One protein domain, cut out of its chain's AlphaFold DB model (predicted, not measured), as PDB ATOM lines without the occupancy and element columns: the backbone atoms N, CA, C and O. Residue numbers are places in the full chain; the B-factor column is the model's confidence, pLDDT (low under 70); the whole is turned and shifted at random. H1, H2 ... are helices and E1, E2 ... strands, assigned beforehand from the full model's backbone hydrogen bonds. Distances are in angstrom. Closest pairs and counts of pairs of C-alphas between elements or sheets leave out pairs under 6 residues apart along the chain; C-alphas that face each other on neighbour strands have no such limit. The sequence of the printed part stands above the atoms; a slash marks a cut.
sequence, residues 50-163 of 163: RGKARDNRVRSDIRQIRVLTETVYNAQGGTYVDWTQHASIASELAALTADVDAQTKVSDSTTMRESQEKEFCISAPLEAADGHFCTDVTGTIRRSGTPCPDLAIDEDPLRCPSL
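This is residues 50 to 163 of the 163 residues of an uncharacterized protein of bacterium (UniProt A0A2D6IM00). A small, twisted sheet of four strands has a helical hairpin, H1 and H2, packed over one face, while the unnamed tail, residues 145 to 163, loops over the other face. The long helix H1 runs along the strands over E2 and E3, with H2 side by side with it. The 114 printed residues hold two named helices, then four strands; the sheet's order is E1, E2, E3, E4, antiparallel throughout, a meander in which each strand is the antiparallel neighbour of the one before. The class is mixed, in two layers, helices on one face of a sheet; the whole is compact, with a radius of gyration of the C-alphas of 13.4 A and spans of 41 by 32 by 21 A.

Inner strands E2, residues 120 to 125, and E3, residues 132 to 136, form a hairpin, with N 122 and O 135 2.9 A apart. Edge strand E1, residues 111 to 114, forms a hairpin with E2, with N 111 and O 123 2.8 A apart. Edge strand E4, residues 141 to 144, forms one with E3, with N 132 and O 144 2.8 A apart. H1, residues 50 to 75, is on the sheet at a height of 9.0 A; its closest C-alphas to E3 are Arg 59 and Phe 133, 7.0 A. H2, residues 90 to 104, touches H1 at Val 58 and Val 100, their closest C-alphas, 5.4 A, at a shallow tilt of 19 degrees, opposite ways. In H1 and H2 every O i to N i+4 pair is within hydrogen-bond range.

H1 is 37.6 A long, from C-alpha 50 at (47.083, 65.376, 37.540); H2 is 20.8 A. E1 measures 10.4 A, E2 17.3 A, E3 12.9 A and E4 9.7 A, ending at C-alpha 144 at (63.169, 61.766, 23.832).

The C-alphas of Arg 50 and Gly 77, the two farthest apart, are 41.1 A apart. The printed part has no cut; the link from H1 to H2 is long, with 14 residues. Residues 152 to 156 have pLDDT under 70.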
ATOM      1  N   ARG A  50      46.558  64.003  37.542       89.25
ATOM      2  CA  ARG A  50      47.083  65.376  37.540       89.25
ATOM      3  C   ARG A  50      48.439  65.461  36.849       89.25
ATOM      4  O   ARG A  50      48.613  66.354  36.031       89.25
ATOM      5  N   GLY A  51      49.350  64.516  37.098       90.31
ATOM      6  CA  GLY A  51      50.631  64.449  36.379       90.31
ATOM      7  C   GLY A  51      50.438  64.361  34.860       90.31
ATOM      8  O   GLY A  51      50.962  65.179  34.115       90.31
ATOM      9  N   LYS A  52      49.576  63.448  34.392       90.00
ATOM     10  CA  LYS A  52      49.263  63.320  32.955       90.00
ATOM     11  C   LYS A  52      48.608  64.574  32.362       90.00
ATOM     12  O   LYS A  52      48.821  64.880  31.192       90.00
ATOM     13  N   ALA A  53      47.793  65.286  33.142       91.81
ATOM     14  CA  ALA A  53      47.191  66.545  32.711       91.81
ATOM     15  C   ALA A  53      48.245  67.651  32.533       91.81
ATOM     16  O   ALA A  53      48.182  68.379  31.544       91.81
ATOM     17  N   ARG A  54      49.233  67.725  33.435       92.31
ATOM     18  CA  ARG A  54      50.374  68.649  33.331       92.31
ATOM     19  C   ARG A  54      51.250  68.332  32.125       92.31
ATOM     20  O   ARG A  54      51.509  69.220  31.324       92.31
ATOM     21  N   ASP A  55      51.568  67.061  31.893       92.25
ATOM     22  CA  ASP A  55      52.283  66.639  30.681       92.25
ATOM     23  C   ASP A  55      51.524  67.021  29.399       92.25
ATOM     24  O   ASP A  55      52.114  67.479  28.425       92.25
ATOM     25  N   ASN A  56      50.198  66.856  29.372       93.06
ATOM     26  CA  ASN A  56      49.389  67.264  28.222       93.06
ATOM     27  C   ASN A  56      49.402  68.783  28.004       93.06
ATOM     28  O   ASN A  56      49.357  69.220  26.852       93.06
ATOM     29  N   ARG A  57      49.480  69.565  29.085       93.75
ATOM     30  CA  ARG A  57      49.638  71.018  29.030       93.75
ATOM     31  C   ARG A  57      50.984  71.388  28.403       93.75
ATOM     32  O   ARG A  57      50.977  72.011  27.350       93.75
ATOM     33  N   VAL A  58      52.085  70.826  28.907       92.69
ATOM     34  CA  VAL A  58      53.440  71.002  28.343       92.69
ATOM     35  C   VAL A  58      53.486  70.657  26.850       92.69
ATOM     36  O   VAL A  58      54.046  71.396  26.042       92.69
ATOM     37  N   ARG A  59      52.840  69.560  26.431       92.56
ATOM     38  CA  ARG A  59      52.747  69.195  25.003       92.56
ATOM     39  C   ARG A  59      51.993  70.229  24.171       92.56
ATOM     40  O   ARG A  59      52.333  70.430  23.007       92.56
ATOM     41  N   SER A  60      50.939  70.824  24.725       94.12
ATOM     42  CA  SER A  60      50.183  71.896  24.070       94.12
ATOM     43  C   SER A  60      51.020  73.165  23.948       94.12
ATOM     44  O   SER A  60      50.980  73.821  22.910       94.12
ATOM     45  N   ASP A  61      51.798  73.493  24.974       94.12
ATOM     46  CA  ASP A  61      52.629  74.695  24.991       94.12
ATOM     47  C   ASP A  61      53.794  74.560  24.011       94.12
ATOM     48  O   ASP A  61      53.974  75.434  23.173       94.12
ATOM     49  N   ILE A  62      54.476  73.409  23.959       92.38
ATOM     50  CA  ILE A  62      55.511  73.144  22.940       92.38
ATOM     51  C   ILE A  62      54.955  73.258  21.514       92.38
ATOM     52  O   ILE A  62      55.618  73.787  20.622       92.38
ATOM     53  N   ARG A  63      53.724  72.790  21.274       92.88
ATOM     54  CA  ARG A  63      53.071  72.956  19.965       92.88
ATOM     55  C   ARG A  63      52.798  74.421  19.642       92.88
ATOM     56  O   ARG A  63      52.946  74.803  18.488       92.88
ATOM     57  N   GLN A  64      52.411  75.225  20.630       93.12
ATOM     58  CA  GLN A  64      52.235  76.666  20.450       93.12
ATOM     59  C   GLN A  64      53.574  77.343  20.155       93.12
ATOM     60  O   GLN A  64      53.661  78.088  19.185       93.12
ATOM     61  N   ILE A  65      54.636  77.000  20.894       91.31
ATOM     62  CA  ILE A  65      55.992  77.505  20.640       91.31
ATOM     63  C   ILE A  65      56.410  77.201  19.196       91.31
ATOM     64  O   ILE A  65      56.895  78.088  18.505       91.31
ATOM     65  N   ARG A  66      56.151  75.988  18.694       90.69
ATOM     66  CA  ARG A  66      56.411  75.623  17.292       90.69
ATOM     67  C   ARG A  66      55.669  76.519  16.291       90.69
ATOM     68  O   ARG A  66      56.229  76.901  15.274       90.69
ATOM     69  N   VAL A  67      54.409  76.859  16.546       91.50
ATOM     70  CA  VAL A  67      53.661  77.768  15.657       91.50
ATOM     71  C   VAL A  67      54.265  79.176  15.683       91.50
ATOM     72  O   VAL A  67      54.354  79.835  14.645       91.50
ATOM     73  N   LEU A  68      54.732  79.632  16.849       90.38
ATOM     74  CA  LEU A  68      55.446  80.905  16.965       90.38
ATOM     75  C   LEU A  68      56.767  80.882  16.185       90.38
ATOM     76  O   LEU A  68      57.070  81.851  15.487       90.38
ATOM     77  N   THR A  69      57.512  79.772  16.219       88.94
ATOM     78  CA  THR A  69      58.759  79.639  15.445       88.94
ATOM     79  C   THR A  69      58.500  79.673  13.944       88.94
ATOM     80  O   THR A  69      59.201  80.367  13.212       88.94
ATOM     81  N   GLU A  70      57.448  78.997  13.475       88.75
ATOM     82  CA  GLU A  70      57.016  79.045  12.074       88.75
ATOM     83  C   GLU A  70      56.555  80.448  11.659       88.75
ATOM     84  O   GLU A  70      56.785  80.884  10.530       88.75
ATOM     85  N   THR A  71      55.931  81.194  12.570       89.50
ATOM     86  CA  THR A  71      55.536  82.585  12.316       89.50
ATOM     87  C   THR A  71      56.764  83.470  12.110       89.50
ATOM     88  O   THR A  71      56.799  84.252  11.158       89.50
ATOM     89  N   VAL A  72      57.802  83.303  12.936       87.25
ATOM     90  CA  VAL A  72      59.080  84.010  12.760       87.25
ATOM     91  C   VAL A  72      59.770  83.613  11.463       87.25
ATOM     92  O   VAL A  72      60.226  84.492  10.735       87.25
ATOM     93  N   TYR A  73      59.775  82.325  11.126       88.19
ATOM     94  CA  TYR A  73      60.340  81.842   9.868       88.19
ATOM     95  C   TYR A  73      59.758  82.566   8.655       88.19
ATOM     96  O   TYR A  73      60.493  83.031   7.782       88.19
ATOM     97  N   ASN A  74      58.432  82.711   8.626       88.38
ATOM     98  CA  ASN A  74      57.744  83.426   7.558       88.38
ATOM     99  C   ASN A  74      58.026  84.937   7.598       88.38
ATOM    100  O   ASN A  74      58.193  85.548   6.544       88.38
ATOM    101  N   ALA A  75      58.114  85.536   8.790       85.38
ATOM    102  CA  ALA A  75      58.389  86.964   8.959       85.38
ATOM    103  C   ALA A  75      59.818  87.361   8.542       85.38
ATOM    104  O   ALA A  75      60.015  88.447   7.999       85.38
ATOM    105  N   GLN A  76      60.802  86.486   8.761       83.00
ATOM    106  CA  GLN A  76      62.215  86.732   8.449       83.00
ATOM    107  C   GLN A  76      62.630  86.310   7.029       83.00
ATOM    108  O   GLN A  76      63.780  86.493   6.640       83.00
ATOM    109  N   GLY A  77      61.720  85.745   6.229       82.19
ATOM    110  CA  GLY A  77      62.042  85.303   4.869       82.19
ATOM    111  C   GLY A  77      62.759  83.949   4.801       82.19
ATOM    112  O   GLY A  77      63.460  83.668   3.828       82.19
ATOM    113  N   GLY A  78      62.554  83.088   5.801       83.62
ATOM    114  CA  GLY A  78      62.924  81.676   5.747       83.62
ATOM    115  C   GLY A  78      64.105  81.257   6.623       83.62
ATOM    116  O   GLY A  78      64.844  80.351   6.227       83.62
ATOM    117  N   THR A  79      64.281  81.887   7.785       84.44
ATOM    118  CA  THR A  79      65.287  81.544   8.806       84.44
ATOM    119  C   THR A  79      64.646  81.398  10.185       84.44
ATOM    120  O   THR A  79      63.660  82.063  10.479       84.44
ATOM    121  N   TYR A  80      65.207  80.536  11.035       83.75
ATOM    122  CA  TYR A  80      64.784  80.359  12.433       83.75
ATOM    123  C   TYR A  80      65.783  80.999  13.404       83.75
ATOM    124  O   TYR A  80      66.021  80.456  14.471       83.75
ATOM    125  N   VAL A  81      66.428  82.100  13.021       82.31
ATOM    126  CA  VAL A  81      67.414  82.774  13.880       82.31
ATOM    127  C   VAL A  81      66.725  83.847  14.714       82.31
ATOM    128  O   VAL A  81      65.738  84.437  14.278       82.31
ATOM    129  N   ASP A  82      67.212  84.089  15.925       80.69
ATOM    130  CA  ASP A  82      66.740  85.142  16.830       80.69
ATOM    131  C   ASP A  82      65.232  85.087  17.152       80.69
ATOM    132  O   ASP A  82      64.641  86.070  17.601       80.69
ATOM    133  N   TRP A  83      64.566  83.946  16.959       80.00
ATOM    134  CA  TRP A  83      63.128  83.810  17.226       80.00
ATOM    135  C   TRP A  83      62.805  83.945  18.717       80.00
ATOM    136  O   TRP A  83      61.731  84.422  19.073       80.00
ATOM    137  N   THR A  84      63.755  83.621  19.595       75.94
ATOM    138  CA  THR A  84      63.644  83.867  21.043       75.94
ATOM    139  C   THR A  84      63.740  85.351  21.412       75.94
ATOM    140  O   THR A  84      63.159  85.785  22.405       75.94
ATOM    141  N   GLN A  85      64.434  86.139  20.592       77.44
ATOM    142  CA  GLN A  85      64.673  87.575  20.773       77.44
ATOM    143  C   GLN A  85      63.702  88.427  19.939       77.44
ATOM    144  O   GLN A  85      63.743  89.658  19.977       77.44
ATOM    145  N   HIS A  86      62.815  87.793  19.169       80.12
ATOM    146  CA  HIS A  86      61.944  88.499  18.248       80.12
ATOM    147  C   HIS A  86      60.854  89.258  19.013       80.12
ATOM    148  O   HIS A  86      59.945  88.669  19.603       80.12
ATOM    149  N   ALA A  87      60.919  90.590  18.973       77.88
ATOM    150  CA  ALA A  87      60.105  91.471  19.812       77.88
ATOM    151  C   ALA A  87      58.586  91.248  19.692       77.88
ATOM    152  O   ALA A  87      57.854  91.493  20.646       77.88
ATOM    153  N   SER A  88      58.101  90.772  18.540       73.75
ATOM    154  CA  SER A  88      56.673  90.528  18.307       73.75
ATOM    155  C   SER A  88      56.134  89.234  18.926       73.75
ATOM    156  O   SER A  88      54.921  89.098  19.010       73.75
ATOM    157  N   ILE A  89      56.996  88.292  19.329       83.62
ATOM    158  CA  ILE A  89      56.581  87.004  19.916       83.62
ATOM    159  C   ILE A  89      57.260  86.690  21.257       83.62
ATOM    160  O   ILE A  89      56.879  85.734  21.926       83.62
ATOM    161  N   ALA A  90      58.236  87.498  21.686       84.94
ATOM    162  CA  ALA A  90      59.002  87.268  22.911       84.94
ATOM    163  C   ALA A  90      58.126  87.197  24.176       84.94
ATOM    164  O   ALA A  90      58.390  86.388  25.061       84.94
ATOM    165  N   SER A  91      57.062  88.005  24.262       87.12
ATOM    166  CA  SER A  91      56.136  87.980  25.405       87.12
ATOM    167  C   SER A  91      55.306  86.696  25.461       87.12
ATOM    168  O   SER A  91      55.115  86.135  26.537       87.12
ATOM    169  N   GLU A  92      54.828  86.224  24.311       90.06
ATOM    170  CA  GLU A  92      54.067  84.977  24.202       90.06
ATOM    171  C   GLU A  92      54.961  83.778  24.500       90.06
ATOM    172  O   GLU A  92      54.579  82.881  25.246       90.06
ATOM    173  N   LEU A  93      56.189  83.804  23.987       89.44
ATOM    174  CA  LEU A  93      57.173  82.774  24.249       89.44
ATOM    175  C   LEU A  93      57.543  82.700  25.735       89.44
ATOM    176  O   LEU A  93      57.536  81.610  26.298       89.44
ATOM    177  N   ALA A  94      57.790  83.843  26.380       88.81
ATOM    178  CA  ALA A  94      58.067  83.907  27.813       88.81
ATOM    179  C   ALA A  94      56.884  83.413  28.662       88.81
ATOM    180  O   ALA A  94      57.082  82.781  29.697       88.81
ATOM    181  N   ALA A  95      55.646  83.675  28.229       91.25
ATOM    182  CA  ALA A  95      54.460  83.156  28.903       91.25
ATOM    183  C   ALA A  95      54.351  81.626  28.772       91.25
ATOM    184  O   ALA A  95      54.010  80.954  29.746       91.25
ATOM    185  N   LEU A  96      54.663  81.073  27.597       91.94
ATOM    186  CA  LEU A  96      54.627  79.631  27.349       91.94
ATOM    187  C   LEU A  96      55.738  78.888  28.097       91.94
ATOM    188  O   LEU A  96      55.468  77.847  28.688       91.94
ATOM    189  N   THR A  97      56.965  79.413  28.126       90.81
ATOM    190  CA  THR A  97      58.059  78.794  28.892       90.81
ATOM    191  C   THR A  97      57.805  78.867  30.396       90.81
ATOM    192  O   THR A  97      58.036  77.884  31.096       90.81
ATOM    193  N   ALA A  98      57.232  79.971  30.889       91.38
ATOM    194  CA  ALA A  98      56.820  80.085  32.284       91.38
ATOM    195  C   ALA A  98      55.683  79.112  32.656       91.38
ATOM    196  O   ALA A  98      55.686  78.581  33.768       91.38
ATOM    197  N   ASP A  99      54.723  78.855  31.754       92.75
ATOM    198  CA  ASP A  99      53.691  77.827  31.981       92.75
ATOM    199  C   ASP A  99      54.337  76.440  32.056       92.75
ATOM    200  O   ASP A  99      54.106  75.711  33.019       92.75
ATOM    201  N   VAL A 100      55.224  76.101  31.112       92.06
ATOM    202  CA  VAL A 100      55.951  74.823  31.125       92.06
ATOM    203  C   VAL A 100      56.720  74.633  32.435       92.06
ATOM    204  O   VAL A 100      56.561  73.592  33.070       92.06
ATOM    205  N   ASP A 101      57.464  75.638  32.895       91.19
ATOM    206  CA  ASP A 101      58.210  75.583  34.160       91.19
ATOM    207  C   ASP A 101      57.287  75.426  35.380       91.19
ATOM    208  O   ASP A 101      57.581  74.673  36.317       91.19
ATOM    209  N   ALA A 102      56.122  76.079  35.364       91.19
ATOM    210  CA  ALA A 102      55.110  75.908  36.400       91.19
ATOM    211  C   ALA A 102      54.522  74.483  36.409       91.19
ATOM    212  O   ALA A 102      54.231  73.943  37.483       91.19
ATOM    213  N   GLN A 103      54.360  73.854  35.240       90.88
ATOM    214  CA  GLN A 103      53.848  72.486  35.129       90.88
ATOM    215  C   GLN A 103      54.890  71.429  35.517       90.88
ATOM    216  O   GLN A 103      54.545  70.461  36.202       90.88
ATOM    217  N   THR A 104      56.148  71.604  35.106       88.12
ATOM    218  CA  THR A 104      57.248  70.654  35.354       88.12
ATOM    219  C   THR A 104      57.852  70.809  36.747       88.12
ATOM    220  O   THR A 104      58.487  69.877  37.240       88.12
ATOM    221  N   LYS A 105      57.611  71.949  37.414       85.56
ATOM    222  CA  LYS A 105      58.233  72.349  38.691       85.56
ATOM    223  C   LYS A 105      59.758  72.437  38.606       85.56
ATOM    224  O   LYS A 105      60.446  72.251  39.612       85.56
ATOM    225  N   VAL A 106      60.278  72.704  37.415       83.81
ATOM    226  CA  VAL A 106      61.700  72.896  37.140       83.81
ATOM    227  C   VAL A 106      61.834  74.248  36.452       83.81
ATOM    228  O   VAL A 106      61.101  74.527  35.511       83.81
ATOM    229  N   SER A 107      62.729  75.100  36.944       81.06
ATOM    230  CA  SER A 107      63.027  76.387  36.306       81.06
ATOM    231  C   SER A 107      63.892  76.183  35.065       81.06
ATOM    232  O   SER A 107      64.770  75.320  35.084       81.06
ATOM    233  N   ASP A 108      63.652  76.978  34.021       81.56
ATOM    234  CA  ASP A 108      64.361  76.914  32.737       81.56
ATOM    235  C   ASP A 108      64.343  75.499  32.137       81.56
ATOM    236  O   ASP A 108      65.319  74.995  31.579       81.56
ATOM    237  N   SER A 109      63.203  74.822  32.282       82.75
ATOM    238  CA  SER A 109      63.050  73.420  31.898       82.75
ATOM    239  C   SER A 109      62.943  73.235  30.384       82.75
ATOM    240  O   SER A 109      63.210  72.153  29.857       82.75
ATOM    241  N   THR A 110      62.586  74.296  29.662       89.25
ATOM    242  CA  THR A 110      62.481  74.277  28.202       89.25
ATOM    243  C   THR A 110      63.838  74.577  27.572       89.25
ATOM    244  O   THR A 110      64.373  75.675  27.692       89.25
ATOM    245  N   THR A 111      64.381  73.614  26.835       89.00
ATOM    246  CA  THR A 111      65.574  73.807  26.007       89.00
ATOM    247  C   THR A 111      65.158  74.167  24.588       89.00
ATOM    248  O   THR A 111      64.323  73.506  23.967       89.00
ATOM    249  N   MET A 112      65.729  75.251  24.080       88.06
ATOM    250  CA  MET A 112      65.446  75.791  22.755       88.06
ATOM    251  C   MET A 112      66.788  76.032  22.080       88.06
ATOM    252  O   MET A 112      67.690  76.627  22.679       88.06
ATOM    253  N   ARG A 113      66.952  75.492  20.876       88.94
ATOM    254  CA  ARG A 113      68.183  75.580  20.094       88.94
ATOM    255  C   ARG A 113      67.829  75.916  18.656       88.94
ATOM    256  O   ARG A 113      66.836  75.420  18.123       88.94
ATOM    257  N   GLU A 114      68.654  76.747  18.049       85.62
ATOM    258  CA  GLU A 114      68.524  77.206  16.671       85.62
ATOM    259  C   GLU A 114      69.873  77.118  15.964       85.62
ATOM    260  O   GLU A 114      70.917  77.302  16.586       85.62
ATOM    261  N   SER A 115      69.833  76.842  14.664       81.12
ATOM    262  CA  SER A 115      70.981  76.866  13.763       81.12
ATOM    263  C   SER A 115      70.776  77.928  12.684       81.12
ATOM    264  O   SER A 115      69.655  78.184  12.234       81.12
ATOM    265  N   GLN A 116      71.880  78.489  12.191       73.44
ATOM    266  CA  GLN A 116      71.879  79.369  11.018       73.44
ATOM    267  C   GLN A 116      71.476  78.625   9.728       73.44
ATOM    268  O   GLN A 116      71.075  79.256   8.751       73.44
ATOM    269  N   GLU A 117      71.488  77.288   9.734       72.88
ATOM    270  CA  GLU A 117      71.114  76.427   8.602       72.88
ATOM    271  C   GLU A 117      69.615  76.069   8.559       72.88
ATOM    272  O   GLU A 117      69.218  75.046   8.007       72.88
ATOM    273  N   LYS A 118      68.749  76.938   9.101       81.06
ATOM    274  CA  LYS A 118      67.282  76.755   9.136       81.06
ATOM    275  C   LYS A 118      66.829  75.528   9.936       81.06
ATOM    276  O   LYS A 118      65.754  74.989   9.671       81.06
ATOM    277  N   GLU A 119      67.608  75.133  10.936       86.06
ATOM    278  CA  GLU A 119      67.242  74.070  11.870       86.06
ATOM    279  C   GLU A 119      66.889  74.640  13.253       86.06
ATOM    280  O   GLU A 119      67.474  75.623  13.699       86.06
ATOM    281  N   PHE A 120      65.921  74.033  13.938       88.69
ATOM    282  CA  PHE A 120      65.546  74.332  15.313       88.69
ATOM    283  C   PHE A 120      65.151  73.037  16.026       88.69
ATOM    284  O   PHE A 120      64.556  72.137  15.424       88.69
ATOM    285  N   CYS A 121      65.434  72.979  17.324       91.12
ATOM    286  CA  CYS A 121      64.963  71.928  18.215       91.12
ATOM    287  C   CYS A 121      64.444  72.557  19.507       91.12
ATOM    288  O   CYS A 121      65.077  73.438  20.092       91.12
ATOM    289  N   ILE A 122      63.274  72.099  19.949       91.56
ATOM    290  CA  ILE A 122      62.655  72.514  21.209       91.56
ATOM    291  C   ILE A 122      62.349  71.269  22.011       91.56
ATOM    292  O   ILE A 122      61.749  70.338  21.474       91.56
ATOM    293  N   SER A 123      62.695  71.253  23.295       92.06
ATOM    294  CA  SER A 123      62.284  70.174  24.184       92.06
ATOM    295  C   SER A 123      62.036  70.631  25.614       92.06
ATOM    296  O   SER A 123      62.724  71.517  26.107       92.06
ATOM    297  N   ALA A 124      61.078  70.006  26.295       93.19
ATOM    298  CA  ALA A 124      60.833  70.204  27.724       93.19
ATOM    299  C   ALA A 124      60.659  68.858  28.440       93.19
ATOM    300  O   ALA A 124      60.213  67.892  27.813       93.19
ATOM    301  N   PRO A 125      61.020  68.748  29.728       91.75
ATOM    302  CA  PRO A 125      60.838  67.529  30.502       91.75
ATOM    303  C   PRO A 125      59.357  67.239  30.749       91.75
ATOM    304  O   PRO A 125      58.508  68.131  30.756       91.75
ATOM    305  N   LEU A 126      59.053  65.965  30.961       90.31
ATOM    306  CA  LEU A 126      57.737  65.482  31.363       90.31
ATOM    307  C   LEU A 126      57.791  65.067  32.840       90.31
ATOM    308  O   LEU A 126      58.784  64.503  33.293       90.31
ATOM    309  N   GLU A 127      56.731  65.343  33.602       85.50
ATOM    310  CA  GLU A 127      56.682  65.032  35.039       85.50
ATOM    311  C   GLU A 127      56.164  63.608  35.277       85.50
ATOM    312  O   GLU A 127      56.645  62.909  36.165       85.50
ATOM    313  N   ALA A 128      55.157  63.163  34.514       79.81
ATOM    314  CA  ALA A 128      54.524  61.862  34.750       79.81
ATOM    315  C   ALA A 128      55.214  60.698  34.028       79.81
ATOM    316  O   ALA A 128      54.838  59.541  34.242       79.81
ATOM    317  N   ALA A 129      56.174  60.980  33.150       75.62
ATOM    318  CA  ALA A 129      56.892  59.966  32.407       75.62
ATOM    319  C   ALA A 129      58.336  60.411  32.167       75.62
ATOM    320  O   ALA A 129      58.542  61.487  31.619       75.62
ATOM    321  N   ASP A 130      59.310  59.566  32.509       82.00
ATOM    322  CA  ASP A 130      60.730  59.906  32.374       82.00
ATOM    323  C   ASP A 130      61.074  60.298  30.928       82.00
ATOM    324  O   ASP A 130      60.657  59.630  29.970       82.00
ATOM    325  N   GLY A 131      61.792  61.411  30.776       88.12
ATOM    326  CA  GLY A 131      62.255  61.943  29.497       88.12
ATOM    327  C   GLY A 131      61.669  63.307  29.128       88.12
ATOM    328  O   GLY A 131      60.986  63.976  29.903       88.12
ATOM    329  N   HIS A 132      61.948  63.709  27.897       90.81
ATOM    330  CA  HIS A 132      61.572  64.986  27.317       90.81
ATOM    331  C   HIS A 132      60.527  64.808  26.219       90.81
ATOM    332  O   HIS A 132      60.429  63.771  25.559       90.81
ATOM    333  N   PHE A 133      59.727  65.839  26.006       92.44
ATOM    334  CA  PHE A 133      58.919  66.005  24.812       92.44
ATOM    335  C   PHE A 133      59.626  66.990  23.903       92.44
ATOM    336  O   PHE A 133      59.984  68.069  24.365       92.44
ATOM    337  N   CYS A 134      59.827  66.629  22.641       92.38
ATOM    338  CA  CYS A 134      60.588  67.450  21.717       92.38
ATOM    339  C   CYS A 134      59.859  67.643  20.381       92.38
ATOM    340  O   CYS A 134      59.023  66.825  19.975       92.38
ATOM    341  N   THR A 135      60.196  68.737  19.702       91.94
ATOM    342  CA  THR A 135      59.807  69.026  18.322       91.94
ATOM    343  C   THR A 135      60.982  69.611  17.550       91.94
ATOM    344  O   THR A 135      61.793  70.352  18.103       91.94
ATOM    345  N   ASP A 136      61.027  69.310  16.255       90.38
ATOM    346  CA  ASP A 136      62.054  69.778  15.325       90.38
ATOM    347  C   ASP A 136      61.445  70.428  14.067       90.38
ATOM    348  O   ASP A 136      60.217  70.519  13.908       90.38
ATOM    349  N   VAL A 137      62.315  70.843  13.142       86.06
ATOM    350  CA  VAL A 137      61.942  71.463  11.854       86.06
ATOM    351  C   VAL A 137      61.149  70.560  10.928       86.06
ATOM    352  O   VAL A 137      60.428  71.039  10.058       86.06
ATOM    353  N   THR A 138      61.256  69.244  11.109       86.19
ATOM    354  CA  THR A 138      60.508  68.286  10.293       86.19
ATOM    355  C   THR A 138      59.040  68.215  10.713       86.19
ATOM    356  O   THR A 138      58.241  67.541  10.065       86.19
ATOM    357  N   GLY A 139      58.669  68.908  11.798       84.06
ATOM    358  CA  GLY A 139      57.348  68.814  12.410       84.06
ATOM    359  C   GLY A 139      57.137  67.499  13.149       84.06
ATOM    360  O   GLY A 139      56.007  67.157  13.504       84.06
ATOM    361  N   THR A 140      58.214  66.753  13.387       83.31
ATOM    362  CA  THR A 140      58.147  65.495  14.105       83.31
ATOM    363  C   THR A 140      58.027  65.788  15.591       83.31
ATOM    364  O   THR A 140      58.879  66.436  16.189       83.31
ATOM    365  N   ILE A 141      56.955  65.284  16.197       87.69
ATOM    366  CA  ILE A 141      56.699  65.417  17.628       87.69
ATOM    367  C   ILE A 141      56.933  64.058  18.277       87.69
ATOM    368  O   ILE A 141      56.227  63.091  17.967       87.69
ATOM    369  N   ARG A 142      57.920  63.969  19.171       89.62
ATOM    370  CA  ARG A 142      58.329  62.706  19.799       89.62
ATOM    371  C   ARG A 142      58.663  62.887  21.273       89.62
ATOM    372  O   ARG A 142      58.817  63.994  21.781       89.62
ATOM    373  N   ARG A 143      58.736  61.754  21.969       89.88
ATOM    374  CA  ARG A 143      59.381  61.673  23.277       89.88
ATOM    375  C   ARG A 143      60.855  61.334  23.055       89.88
ATOM    376  O   ARG A 143      61.153  60.539  22.168       89.88
ATOM    377  N   SER A 144      61.718  61.936  23.855       88.94
ATOM    378  CA  SER A 144      63.169  61.766  23.832       88.94
ATOM    379  C   SER A 144      63.660  61.406  25.234       88.94
ATOM    380  O   SER A 144      63.055  61.826  26.220       88.94
ATOM    381  N   GLY A 145      64.741  60.634  25.337       87.44
ATOM    382  CA  GLY A 145      65.416  60.385  26.615       87.44
ATOM    383  C   GLY A 145      66.271  61.569  27.083       87.44
ATOM    384  O   GLY A 145      66.467  61.751  28.281       87.44
ATOM    385  N   THR A 146      66.730  62.401  26.148       87.81
ATOM    386  CA  THR A 146      67.638  63.532  26.379       87.81
ATOM    387  C   THR A 146      67.040  64.849  25.866       87.81
ATOM    388  O   THR A 146      66.130  64.829  25.026       87.81
ATOM    389  N   PRO A 147      67.497  66.007  26.376       88.88
ATOM    390  CA  PRO A 147      67.128  67.302  25.811       88.88
ATOM    391  C   PRO A 147      67.680  67.463  24.385       88.88
ATOM    392  O   PRO A 147      68.461  66.637  23.910       88.88
ATOM    393  N   CYS A 148      67.268  68.530  23.699       89.38
ATOM    394  CA  CYS A 148      67.822  68.884  22.392       89.38
ATOM    395  C   CYS A 148      69.364  68.979  22.434       89.38
ATOM    396  O   CYS A 148      69.887  69.564  23.389       89.38
ATOM    397  N   PRO A 149      70.065  68.443  21.414       86.81
ATOM    398  CA  PRO A 149      71.526  68.475  21.329       86.81
ATOM    399  C   PRO A 149      72.054  69.910  21.223       86.81
ATOM    400  O   PRO A 149      71.333  70.820  20.792       86.81
ATOM    401  N   ASP A 150      73.304  70.116  21.635       81.38
ATOM    402  CA  ASP A 150      73.949  71.429  21.600       81.38
ATOM    403  C   ASP A 150      74.907  71.528  20.406       81.38
ATOM    404  O   ASP A 150      75.881  70.783  20.328       81.38
ATOM    405  N   LEU A 151      74.669  72.491  19.508       70.06
ATOM    406  CA  LEU A 151      75.470  72.714  18.289       70.06
ATOM    407  C   LEU A 151      76.954  72.974  18.563       70.06
ATOM    408  O   LEU A 151      77.778  72.844  17.665       70.06
ATOM    409  N   ALA A 152      77.299  73.411  19.776       61.41
ATOM    410  CA  ALA A 152      78.682  73.683  20.152       61.41
ATOM    411  C   ALA A 152      79.479  72.417  20.522       61.41
ATOM    412  O   ALA A 152      80.705  72.489  20.624       61.41
ATOM    413  N   ILE A 153      78.804  71.290  20.775       63.72
ATOM    414  CA  ILE A 153      79.405  70.071  21.341       63.72
ATOM    415  C   ILE A 153      79.126  68.851  20.456       63.72
ATOM    416  O   ILE A 153      79.981  67.973  20.349       63.72
ATOM    417  N   ASP A 154      77.973  68.825  19.790       65.56
ATOM    418  CA  ASP A 154      77.535  67.728  18.938       65.56
ATOM    419  C   ASP A 154      77.668  68.127  17.455       65.56
ATOM    420  O   ASP A 154      77.133  69.150  17.033       65.56
ATOM    421  N   GLU A 155      78.350  67.311  16.638       66.81
ATOM    422  CA  GLU A 155      78.388  67.489  15.167       66.81
ATOM    423  C   GLU A 155      77.089  67.012  14.476       66.81
ATOM    424  O   GLU A 155      77.006  66.953  13.247       66.81
ATOM    425  N   ASP A 156      76.071  66.648  15.258       68.38
ATOM    426  CA  ASP A 156      74.794  66.141  14.770       68.38
ATOM    427  C   ASP A 156      73.809  67.279  14.424       68.38
ATOM    428  O   ASP A 156      73.798  68.329  15.073       68.38
ATOM    429  N   PRO A 157      72.925  67.081  13.422       76.75
ATOM    430  CA  PRO A 157      71.911  68.065  13.048       76.75
ATOM    431  C   PRO A 157      70.916  68.305  14.187       76.75
ATOM    432  O   PRO A 157      70.650  67.417  15.003       76.75
ATOM    433  N   LEU A 158      70.289  69.484  14.200       86.44
ATOM    434  CA  LEU A 158      69.446  69.954  15.301       86.44
ATOM    435  C   LEU A 158      68.078  69.266  15.313       86.44
ATOM    436  O   LEU A 158      67.044  69.833  14.950       86.44
ATOM    437  N   ARG A 159      68.073  67.994  15.707       87.62
ATOM    438  CA  ARG A 159      66.917  67.103  15.647       87.62
ATOM    439  C   ARG A 159      66.582  66.530  17.009       87.62
ATOM    440  O   ARG A 159      67.429  66.352  17.878       87.62
ATOM    441  N   CYS A 160      65.309  66.188  17.152       88.94
ATOM    442  CA  CYS A 160      64.811  65.403  18.266       88.94
ATOM    443  C   CYS A 160      65.583  64.079  18.401       88.94
ATOM    444  O   CYS A 160      65.509  63.263  17.472       88.94
ATOM    445  N   PRO A 161      66.235  63.807  19.546       84.00
ATOM    446  CA  PRO A 161      66.827  62.501  19.798       84.00
ATOM    447  C   PRO A 161      65.739  61.422  19.836       84.00
ATOM    448  O   PRO A 161      64.597  61.665  20.243       84.00
ATOM    449  N   SER A 162      66.076  60.211  19.394       79.00
ATOM    450  CA  SER A 162      65.217  59.047  19.615       79.00
ATOM    451  C   SER A 162      65.311  58.573  21.067       79.00
ATOM    452  O   SER A 162      66.347  58.727  21.708       79.00
ATOM    453  N   LEU A 163      64.209  58.002  21.559       71.44
ATOM    454  CA  LEU A 163      64.100  57.340  22.863       71.44
ATOM    455  C   LEU A 163      65.033  56.131  22.995       71.44
ATOM    456  O   LEU A 163      65.163  55.396  21.988       71.44
TER     457      LEU A 163